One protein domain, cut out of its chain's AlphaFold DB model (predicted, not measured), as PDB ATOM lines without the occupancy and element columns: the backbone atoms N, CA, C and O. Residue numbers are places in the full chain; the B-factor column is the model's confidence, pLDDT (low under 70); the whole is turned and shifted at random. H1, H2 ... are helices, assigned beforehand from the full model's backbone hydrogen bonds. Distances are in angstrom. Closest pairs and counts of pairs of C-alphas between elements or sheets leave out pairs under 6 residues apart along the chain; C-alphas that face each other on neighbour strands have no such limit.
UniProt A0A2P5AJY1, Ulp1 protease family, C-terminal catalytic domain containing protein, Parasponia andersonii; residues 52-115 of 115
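What this domain is: This is residues 52 to 115 of the 115 residues of the protein "Ulp1 protease family, C-terminal catalytic domain containing protein" of Parasponia andersonii (UniProt A0A2P5AJY1). Two helices meet near their first residues in an L: H1 is the shorter limb, and H2 is a long arm that reaches away from the corner. The link of residues 72 to 83 folds back from the end of H1 to the corner, and the small helix H3 sits off the far end of H2; residues 92 to 98, 100 to 106 and 108 to 115 stick out free. The printed part has 64 residues with three named helices in the order H1, H2, H3 and no named strand, and its class is all helix. It is loose, with a radius of gyration of the C-alphas of 15.1 A, and elongated, spanning 41 by 22 by 20 A.

Where its parts are: Start at Ile 52, whose C-alpha is at (61.949, 78.074, -86.141), and read on to Cys 59, where H1 begins with its C-alpha at (53.335, 81.706, -86.555). H1 covers residues 59 to 71 and measures 18.3 A from first to last C-alpha. After residues 72 to 83, find C-alpha 84 at (53.305, 74.377, -93.425); there H2 begins. H2 covers residues 84 to 104, measures 30.1 A, and ends with C-alpha 104 at (23.638, 70.114, -91.055). H3 covers residues 110 to 113, a short helix of four residues.

How they stand to each other: Look first at Met 61 and Met 84: their C-alphas, 7.1 A apart, are the closest of H1 and H2, which touch. H1 touches H2 with residues 61 to 62 alone, and H2 touches H1 with residues 84 to 88 alone. Their lines stand about perpendicular, at 76 degrees, and their centres are 15.8 A apart. H3 touches no helix; it is apart from H1 and also from H2. In the backbone of H1 and H2 you will find every O i to N i+4 pair within hydrogen-bond range. H3 is too short for such a pair, and its one O i to N i+3 pair is within range.

The domain as a whole: The two C-alphas farthest apart are those of Gly 77 and Lys 115, at 42.5 A. Without the stretches that stand free, the body has 42 residues and spans 34 by 27 by 14 A. The printed part has no cut and ends at Lys 115, the chain's last residue. The link from H1 to H2, of 12 residues, is long, and the link from H2 to H3, of 5 residues, is tight. The mean pLDDT of the printed part is 90.9; look at residues 113 to 115 for the values under 70.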
ATOM      1  N   ILE A  52      62.319  76.661 -86.182       87.06
ATOM      2  CA  ILE A  52      61.949  78.074 -86.141       87.06
ATOM      3  C   ILE A  52      61.312  78.443 -87.478       87.06
ATOM      4  O   ILE A  52      61.864  78.180 -88.545       87.06
ATOM      5  N   GLN A  53      60.154  79.093 -87.414       91.69
ATOM      6  CA  GLN A  53      59.484  79.650 -88.582       91.69
ATOM      7  C   GLN A  53      60.437  80.531 -89.408       91.69
ATOM      8  O   GLN A  53      61.107  81.410 -88.864       91.69
ATOM      9  N   SER A  54      60.448  80.349 -90.731       91.81
ATOM     10  CA  SER A  54      61.320  81.110 -91.641       91.81
ATOM     11  C   SER A  54      60.600  82.200 -92.447       91.81
ATOM     12  O   SER A  54      61.231  82.919 -93.219       91.81
ATOM     13  N   ASN A  55      59.284  82.351 -92.268       92.62
ATOM     14  CA  ASN A  55      58.475  83.410 -92.880       92.62
ATOM     15  C   ASN A  55      57.730  84.250 -91.827       92.62
ATOM     16  O   ASN A  55      57.874  84.020 -90.635       92.62
ATOM     17  N   GLY A  56      56.931  85.234 -92.254       91.56
ATOM     18  CA  GLY A  56      56.164  86.103 -91.348       91.56
ATOM     19  C   GLY A  56      54.711  85.684 -91.086       91.56
ATOM     20  O   GLY A  56      54.051  86.317 -90.270       91.56
ATOM     21  N   SER A  57      54.183  84.656 -91.761       93.94
ATOM     22  CA  SER A  57      52.734  84.365 -91.810       93.94
ATOM     23  C   SER A  57      52.288  83.093 -91.082       93.94
ATOM     24  O   SER A  57      51.104  82.915 -90.810       93.94
ATOM     25  N   ASP A  58      53.215  82.192 -90.783       95.94
ATOM     26  CA  ASP A  58      52.940  80.840 -90.293       95.94
ATOM     27  C   ASP A  58      52.981  80.695 -88.772       95.94
ATOM     28  O   ASP A  58      52.752  79.595 -88.277       95.94
ATOM     29  N   CYS A  59      53.211  81.767 -88.014       94.06
ATOM     30  CA  CYS A  59      53.335  81.706 -86.555       94.06
ATOM     31  C   CYS A  59      52.119  81.023 -85.912       94.06
ATOM     32  O   CYS A  59      52.273  80.116 -85.096       94.06
ATOM     33  N   GLY A  60      50.906  81.366 -86.359       94.44
ATOM     34  CA  GLY A  60      49.675  80.717 -85.903       94.44
ATOM     35  C   GLY A  60      49.596  79.233 -86.279       94.44
ATOM     36  O   GLY A  60      49.113  78.418 -85.496       94.44
ATOM     37  N   MET A  61      50.123  78.848 -87.446       96.19
ATOM     38  CA  MET A  61      50.170  77.445 -87.865       96.19
ATOM     39  C   MET A  61      51.151  76.631 -87.024       96.19
ATOM     40  O   MET A  61      50.808  75.521 -86.616       96.19
ATOM     41  N   PHE A  62      52.326  77.184 -86.723       95.31
ATOM     42  CA  PHE A  62      53.292  76.574 -85.811       95.31
ATOM     43  C   PHE A  62      52.681  76.349 -84.424       95.31
ATOM     44  O   PHE A  62      52.715  75.222 -83.934       95.31
ATOM     45  N   VAL A  63      52.016  77.359 -83.845       94.12
ATOM     46  CA  VAL A  63      51.324  77.236 -82.545       94.12
ATOM     47  C   VAL A  63      50.301  76.098 -82.560       94.12
ATOM     48  O   VAL A  63      50.346  75.215 -81.704       94.12
ATOM     49  N   ILE A  64      49.411  76.060 -83.558       95.62
ATOM     50  CA  ILE A  64      48.371  75.021 -83.657       95.62
ATOM     51  C   ILE A  64      48.988  73.624 -83.802       95.62
ATOM     52  O   ILE A  64      48.497  72.654 -83.217       95.62
ATOM     53  N   LYS A  65      50.050  73.481 -84.605       95.12
ATOM     54  CA  LYS A  65      50.671  72.174 -84.849       95.12
ATOM     55  C   LYS A  65      51.530  71.699 -83.685       95.12
ATOM     56  O   LYS A  65      51.477  70.505 -83.402       95.12
ATOM     57  N   TRP A  66      52.228  72.584 -82.977       93.44
ATOM     58  CA  TRP A  66      52.898  72.222 -81.727       93.44
ATOM     59  C   TRP A  66      51.908  71.842 -80.639       93.44
ATOM     60  O   TRP A  66      52.089  70.791 -80.037       93.44
ATOM     61  N   ALA A  67      50.823  72.598 -80.448       93.31
ATOM     62  CA  ALA A  67      49.777  72.225 -79.496       93.31
ATOM     63  C   ALA A  67      49.235  70.822 -79.802       93.31
ATOM     64  O   ALA A  67      49.193  69.960 -78.929       93.31
ATOM     65  N   LYS A  68      48.926  70.539 -81.076       94.00
ATOM     66  CA  LYS A  68      48.519  69.195 -81.498       94.00
ATOM     67  C   LYS A  68      49.590  68.140 -81.213       94.00
ATOM     68  O   LYS A  68      49.241  67.054 -80.764       94.00
ATOM     69  N   ALA A  69      50.856  68.420 -81.508       92.50
ATOM     70  CA  ALA A  69      51.953  67.487 -81.271       92.50
ATOM     71  C   ALA A  69      52.191  67.225 -79.777       92.50
ATOM     72  O   ALA A  69      52.501  66.103 -79.430       92.50
ATOM     73  N   LEU A  70      51.993  68.208 -78.897       90.31
ATOM     74  CA  LEU A  70      52.126  68.043 -77.444       90.31
ATOM     75  C   LEU A  70      50.919  67.327 -76.822       90.31
ATOM     76  O   LEU A  70      51.067  66.546 -75.891       90.31
ATOM     77  N   MET A  71      49.718  67.564 -77.355       93.31
ATOM     78  CA  MET A  71      48.485  66.906 -76.905       93.31
ATOM     79  C   MET A  71      48.335  65.467 -77.415       93.31
ATOM     80  O   MET A  71      47.438  64.744 -76.984       93.31
ATOM     81  N   THR A  72      49.143  65.060 -78.391       91.38
ATOM     82  CA  THR A  72      49.088  63.724 -78.994       91.38
ATOM     83  C   THR A  72      50.459  63.072 -78.889       91.38
ATOM     84  O   THR A  72      51.453  63.758 -78.742       91.38
ATOM     85  N   ASN A  73      50.577  61.752 -79.012       84.44
ATOM     86  CA  ASN A  73      51.898  61.098 -79.035       84.44
ATOM     87  C   ASN A  73      52.633  61.297 -80.384       84.44
ATOM     88  O   ASN A  73      53.222  60.365 -80.933       84.44
ATOM     89  N   VAL A  74      52.556  62.494 -80.975       88.38
ATOM     90  CA  VAL A  74      53.198  62.847 -82.245       88.38
ATOM     91  C   VAL A  74      54.456  63.656 -81.960       88.38
ATOM     92  O   VAL A  74      54.409  64.682 -81.299       88.38
ATOM     93  N   SER A  75      55.584  63.233 -82.531       89.44
ATOM     94  CA  SER A  75      56.846  63.967 -82.399       89.44
ATOM     95  C   SER A  75      56.733  65.416 -82.892       89.44
ATOM     96  O   SER A  75      56.294  65.673 -84.020       89.44
ATOM     97  N   THR A  76      57.209  66.350 -82.065       89.25
ATOM     98  CA  THR A  76      57.331  67.785 -82.367       89.25
ATOM     99  C   THR A  76      58.244  68.062 -83.564       89.25
ATOM    100  O   THR A  76      58.002  69.024 -84.288       89.25
ATOM    101  N   GLY A  77      59.202  67.175 -83.865       89.81
ATOM    102  CA  GLY A  77      60.075  67.268 -85.043       89.81
ATOM    103  C   GLY A  77      59.352  67.133 -86.390       89.81
ATOM    104  O   GLY A  77      59.926  67.423 -87.434       89.81
ATOM    105  N   LYS A  78      58.073  66.727 -86.400       90.56
ATOM    106  CA  LYS A  78      57.238  66.737 -87.617       90.56
ATOM    107  C   LYS A  78      56.666  68.119 -87.946       90.56
ATOM    108  O   LYS A  78      56.122  68.311 -89.038       90.56
ATOM    109  N   VAL A  79      56.744  69.068 -87.014       94.06
ATOM    110  CA  VAL A  79      56.280  70.446 -87.200       94.06
ATOM    111  C   VAL A  79      57.396  71.243 -87.863       94.06
ATOM    112  O   VAL A  79      58.164  71.921 -87.195       94.06
ATOM    113  N   THR A  80      57.501  71.126 -89.187       95.06
ATOM    114  CA  THR A  80      58.541  71.789 -89.984       95.06
ATOM    115  C   THR A  80      57.958  72.870 -90.885       95.06
ATOM    116  O   THR A  80      56.779  72.819 -91.257       95.06
ATOM    117  N   GLN A  81      58.793  73.829 -91.287       95.62
ATOM    118  CA  GLN A  81      58.394  74.888 -92.210       95.62
ATOM    119  C   GLN A  81      57.966  74.338 -93.582       95.62
ATOM    120  O   GLN A  81      57.012  74.842 -94.177       95.62
ATOM    121  N   GLU A  82      58.639  73.291 -94.062       95.69
ATOM    122  CA  GLU A  82      58.326  72.593 -95.318       95.69
ATOM    123  C   GLU A  82      56.880  72.069 -95.334       95.69
ATOM    124  O   GLU A  82      56.154  72.219 -96.319       95.69
ATOM    125  N   ASN A  83      56.411  71.552 -94.196       95.56
ATOM    126  CA  ASN A  83      55.069  70.994 -94.068       95.56
ATOM    127  C   ASN A  83      53.966  72.057 -93.921       95.56
ATOM    128  O   ASN A  83      52.780  71.714 -93.975       95.56
ATOM    129  N   MET A  84      54.298  73.344 -93.750       95.50
ATOM    130  CA  MET A  84      53.305  74.377 -93.425       95.50
ATOM    131  C   MET A  84      52.254  74.574 -94.520       95.50
ATOM    132  O   MET A  84      51.079  74.777 -94.209       95.50
ATOM    133  N   THR A  85      52.626  74.439 -95.796       96.12
ATOM    134  CA  THR A  85      51.662  74.510 -96.909       96.12
ATOM    135  C   THR A  85      50.615  73.405 -96.808       96.12
ATOM    136  O   THR A  85      49.414  73.689 -96.833       96.12
ATOM    137  N   PHE A  86      51.054  72.163 -96.604       96.81
ATOM    138  CA  PHE A  86      50.155  71.032 -96.392       96.81
ATOM    139  C   PHE A  86      49.303  71.222 -95.130       96.81
ATOM    140  O   PHE A  86      48.090  71.013 -95.143       96.81
ATOM    141  N   PHE A  87      49.912  71.671 -94.033       96.38
ATOM    142  CA  PHE A  87      49.213  71.905 -92.776       96.38
ATOM    143  C   PHE A  87      48.113  72.959 -92.881       96.38
ATOM    144  O   PHE A  87      47.058  72.750 -92.274       96.38
ATOM    145  N   ARG A  88      48.328  74.038 -93.644       97.12
ATOM    146  CA  ARG A  88      47.299  75.046 -93.939       97.12
ATOM    147  C   ARG A  88      46.145  74.436 -94.720       97.12
ATOM    148  O   ARG A  88      45.003  74.543 -94.285       97.12
ATOM    149  N   GLN A  89      46.436  73.747 -95.822       98.06
ATOM    150  CA  GLN A  89      45.411  73.107 -96.656       98.06
ATOM    151  C   GLN A  89      44.579  72.100 -95.855       98.06
ATOM    152  O   GLN A  89      43.347  72.108 -95.917       98.06
ATOM    153  N   LYS A  90      45.247  71.277 -95.040       96.50
ATOM    154  CA  LYS A  90      44.598  70.307 -94.157       96.50
ATOM    155  C   LYS A  90      43.701  70.988 -93.129       96.50
ATOM    156  O   LYS A  90      42.550  70.594 -92.998       96.50
ATOM    157  N   LEU A  91      44.206  72.015 -92.440       96.56
ATOM    158  CA  LEU A  91      43.432  72.736 -91.428       96.56
ATOM    159  C   LEU A  91      42.202  73.414 -92.041       96.56
ATOM    160  O   LEU A  91      41.111  73.290 -91.499       96.56
ATOM    161  N   VAL A  92      42.353  74.080 -93.190       97.38
ATOM    162  CA  VAL A  92      41.230  74.713 -93.899       97.38
ATOM    163  C   VAL A  92      40.183  73.674 -94.299       97.38
ATOM    164  O   VAL A  92      38.995  73.897 -94.088       97.38
ATOM    165  N   THR A  93      40.611  72.519 -94.810       97.81
ATOM    166  CA  THR A  93      39.704  71.419 -95.173       97.81
ATOM    167  C   THR A  93      38.960  70.873 -93.951       97.81
ATOM    168  O   THR A  93      37.746  70.684 -94.002       97.81
ATOM    169  N   GLU A  94      39.668  70.649 -92.839       96.75
ATOM    170  CA  GLU A  94      39.087  70.184 -91.572       96.75
ATOM    171  C   GLU A  94      38.045  71.182 -91.039       96.75
ATOM    172  O   GLU A  94      36.924  70.784 -90.720       96.75
ATOM    173  N   LEU A  95      38.380  72.476 -91.009       96.38
ATOM    174  CA  LEU A  95      37.483  73.539 -90.547       96.38
ATOM    175  C   LEU A  95      36.260  73.707 -91.453       96.38
ATOM    176  O   LEU A  95      35.146  73.881 -90.958       96.38
ATOM    177  N   TYR A  96      36.447  73.628 -92.770       97.25
ATOM    178  CA  TYR A  96      35.354  73.727 -93.732       97.25
ATOM    179  C   TYR A  96      34.358  72.573 -93.578       97.25
ATOM    180  O   TYR A  96      33.152  72.804 -93.461       97.25
ATOM    181  N   ASN A  97      34.858  71.336 -93.504       96.75
ATOM    182  CA  ASN A  97      34.018  70.157 -93.294       96.75
ATOM    183  C   ASN A  97      33.276  70.231 -91.955       96.75
ATOM    184  O   ASN A  97      32.075  69.972 -91.903       96.75
ATOM    185  N   TRP A  98      33.961  70.662 -90.892       94.81
ATOM    186  CA  TRP A  98      33.326  70.876 -89.595       94.81
ATOM    187  C   TRP A  98      32.210  71.928 -89.662       94.81
ATOM    188  O   TRP A  98      31.131  71.709 -89.116       94.81
ATOM    189  N   GLY A  99      32.419  73.036 -90.381       94.06
ATOM    190  CA  GLY A  99      31.400  74.069 -90.580       94.06
ATOM    191  C   GLY A  99      30.159  73.560 -91.323       94.06
ATOM    192  O   GLY A  99      29.030  73.868 -90.930       94.06
ATOM    193  N   ILE A 100      30.345  72.731 -92.356       95.56
ATOM    194  CA  ILE A 100      29.236  72.062 -93.056       95.56
ATOM    195  C   ILE A 100      28.463  71.156 -92.095       95.56
ATOM    196  O   ILE A 100      27.231  71.209 -92.052       95.56
ATOM    197  N   ASP A 101      29.168  70.327 -91.331       94.81
ATOM    198  CA  ASP A 101      28.546  69.372 -90.416       94.81
ATOM    199  C   ASP A 101      27.806  70.070 -89.274       94.81
ATOM    200  O   ASP A 101      26.678  69.684 -88.955       94.81
ATOM    201  N   LYS A 102      28.382  71.143 -88.717       91.94
ATOM    202  CA  LYS A 102      27.729  72.006 -87.726       91.94
ATOM    203  C   LYS A 102      26.390  72.526 -88.253       91.94
ATOM    204  O   LYS A 102      25.374  72.391 -87.572       91.94
ATOM    205  N   LYS A 103      26.376  73.043 -89.489       91.50
ATOM    206  CA  LYS A 103      25.160  73.547 -90.149       91.50
ATOM    207  C   LYS A 103      24.125  72.442 -90.369       91.50
ATOM    208  O   LYS A 103      22.951  72.652 -90.088       91.50
ATOM    209  N   LYS A 104      24.542  71.261 -90.837       93.00
ATOM    210  CA  LYS A 104      23.638  70.114 -91.055       93.00
ATOM    211  C   LYS A 104      22.983  69.629 -89.765       93.00
ATOM    212  O   LYS A 104      21.811  69.271 -89.778       93.00
ATOM    213  N   ARG A 105      23.739  69.591 -88.666       91.81
ATOM    214  CA  ARG A 105      23.264  69.113 -87.357       91.81
ATOM    215  C   ARG A 105      22.519  70.181 -86.557       91.81
ATOM    216  O   ARG A 105      22.046  69.874 -85.471       91.81
ATOM    217  N   ASN A 106      22.448  71.414 -87.068       87.50
ATOM    218  CA  ASN A 106      21.947  72.582 -86.347       87.50
ATOM    219  C   ASN A 106      22.578  72.721 -84.945       87.50
ATOM    220  O   ASN A 106      21.905  73.044 -83.970       87.50
ATOM    221  N   TYR A 107      23.873  72.404 -84.840       83.69
ATOM    222  CA  TYR A 107      24.601  72.457 -83.575       83.69
ATOM    223  C   TYR A 107      24.955  73.909 -83.253       83.69
ATOM    224  O   TYR A 107      25.694  74.542 -84.011       83.69
ATOM    225  N   GLN A 108      24.451  74.419 -82.131       81.62
ATOM    226  CA  GLN A 108      24.769  75.752 -81.623       81.62
ATOM    227  C   GLN A 108      25.852  75.661 -80.550       81.62
ATOM    228  O   GLN A 108      25.757  74.841 -79.634       81.62
ATOM    229  N   THR A 109      26.876  76.503 -80.657       79.12
ATOM    230  CA  THR A 109      27.860  76.676 -79.576       79.12
ATOM    231  C   THR A 109      27.282  77.557 -78.471       79.12
ATOM    232  O   THR A 109      26.350  78.317 -78.712       79.12
ATOM    233  N   ASP A 110      27.843  77.499 -77.264       78.88
ATOM    234  CA  ASP A 110      27.391  78.323 -76.126       78.88
ATOM    235  C   ASP A 110      27.368  79.819 -76.474       78.88
ATOM    236  O   ASP A 110      26.367  80.495 -76.271       78.88
ATOM    237  N   SER A 111      28.397  80.288 -77.182       74.31
ATOM    238  CA  SER A 111      28.506  81.662 -77.693       74.31
ATOM    239  C   SER A 111      27.452  82.073 -78.734       74.31
ATOM    240  O   SER A 111      27.293  83.261 -79.014       74.31
ATOM    241  N   GLU A 112      26.761  81.116 -79.354       78.69
ATOM    242  CA  GLU A 112      25.680  81.367 -80.317       78.69
ATOM    243  C   GLU A 112      24.296  81.292 -79.666       78.69
ATOM    244  O   GLU A 112      23.332  81.750 -80.270       78.69
ATOM    245  N   ARG A 113      24.196  80.727 -78.455       69.44
ATOM    246  CA  ARG A 113      22.945  80.618 -77.688       69.44
ATOM    247  C   ARG A 113      22.625  81.875 -76.880       69.44
ATOM    248  O   ARG A 113      21.471  82.089 -76.536       69.44
ATOM    249  N   GLU A 114      23.634  82.689 -76.586       62.84
ATOM    250  CA  GLU A 114      23.534  83.898 -75.754       62.84
ATOM    251  C   GLU A 114      23.280  85.194 -76.558       62.84
ATOM    252  O   GLU A 114      23.432  86.292 -76.021       62.84
ATOM    253  N   LYS A 115      22.906  85.090 -77.841       54.03
ATOM    254  CA  LYS A 115      22.514  86.222 -78.703       54.03
ATOM    255  C   LYS A 115      21.024  86.202 -78.998       54.03
ATOM    256  O   LYS A 115      20.441  87.307 -79.036       54.03
TER     257      LYS A 115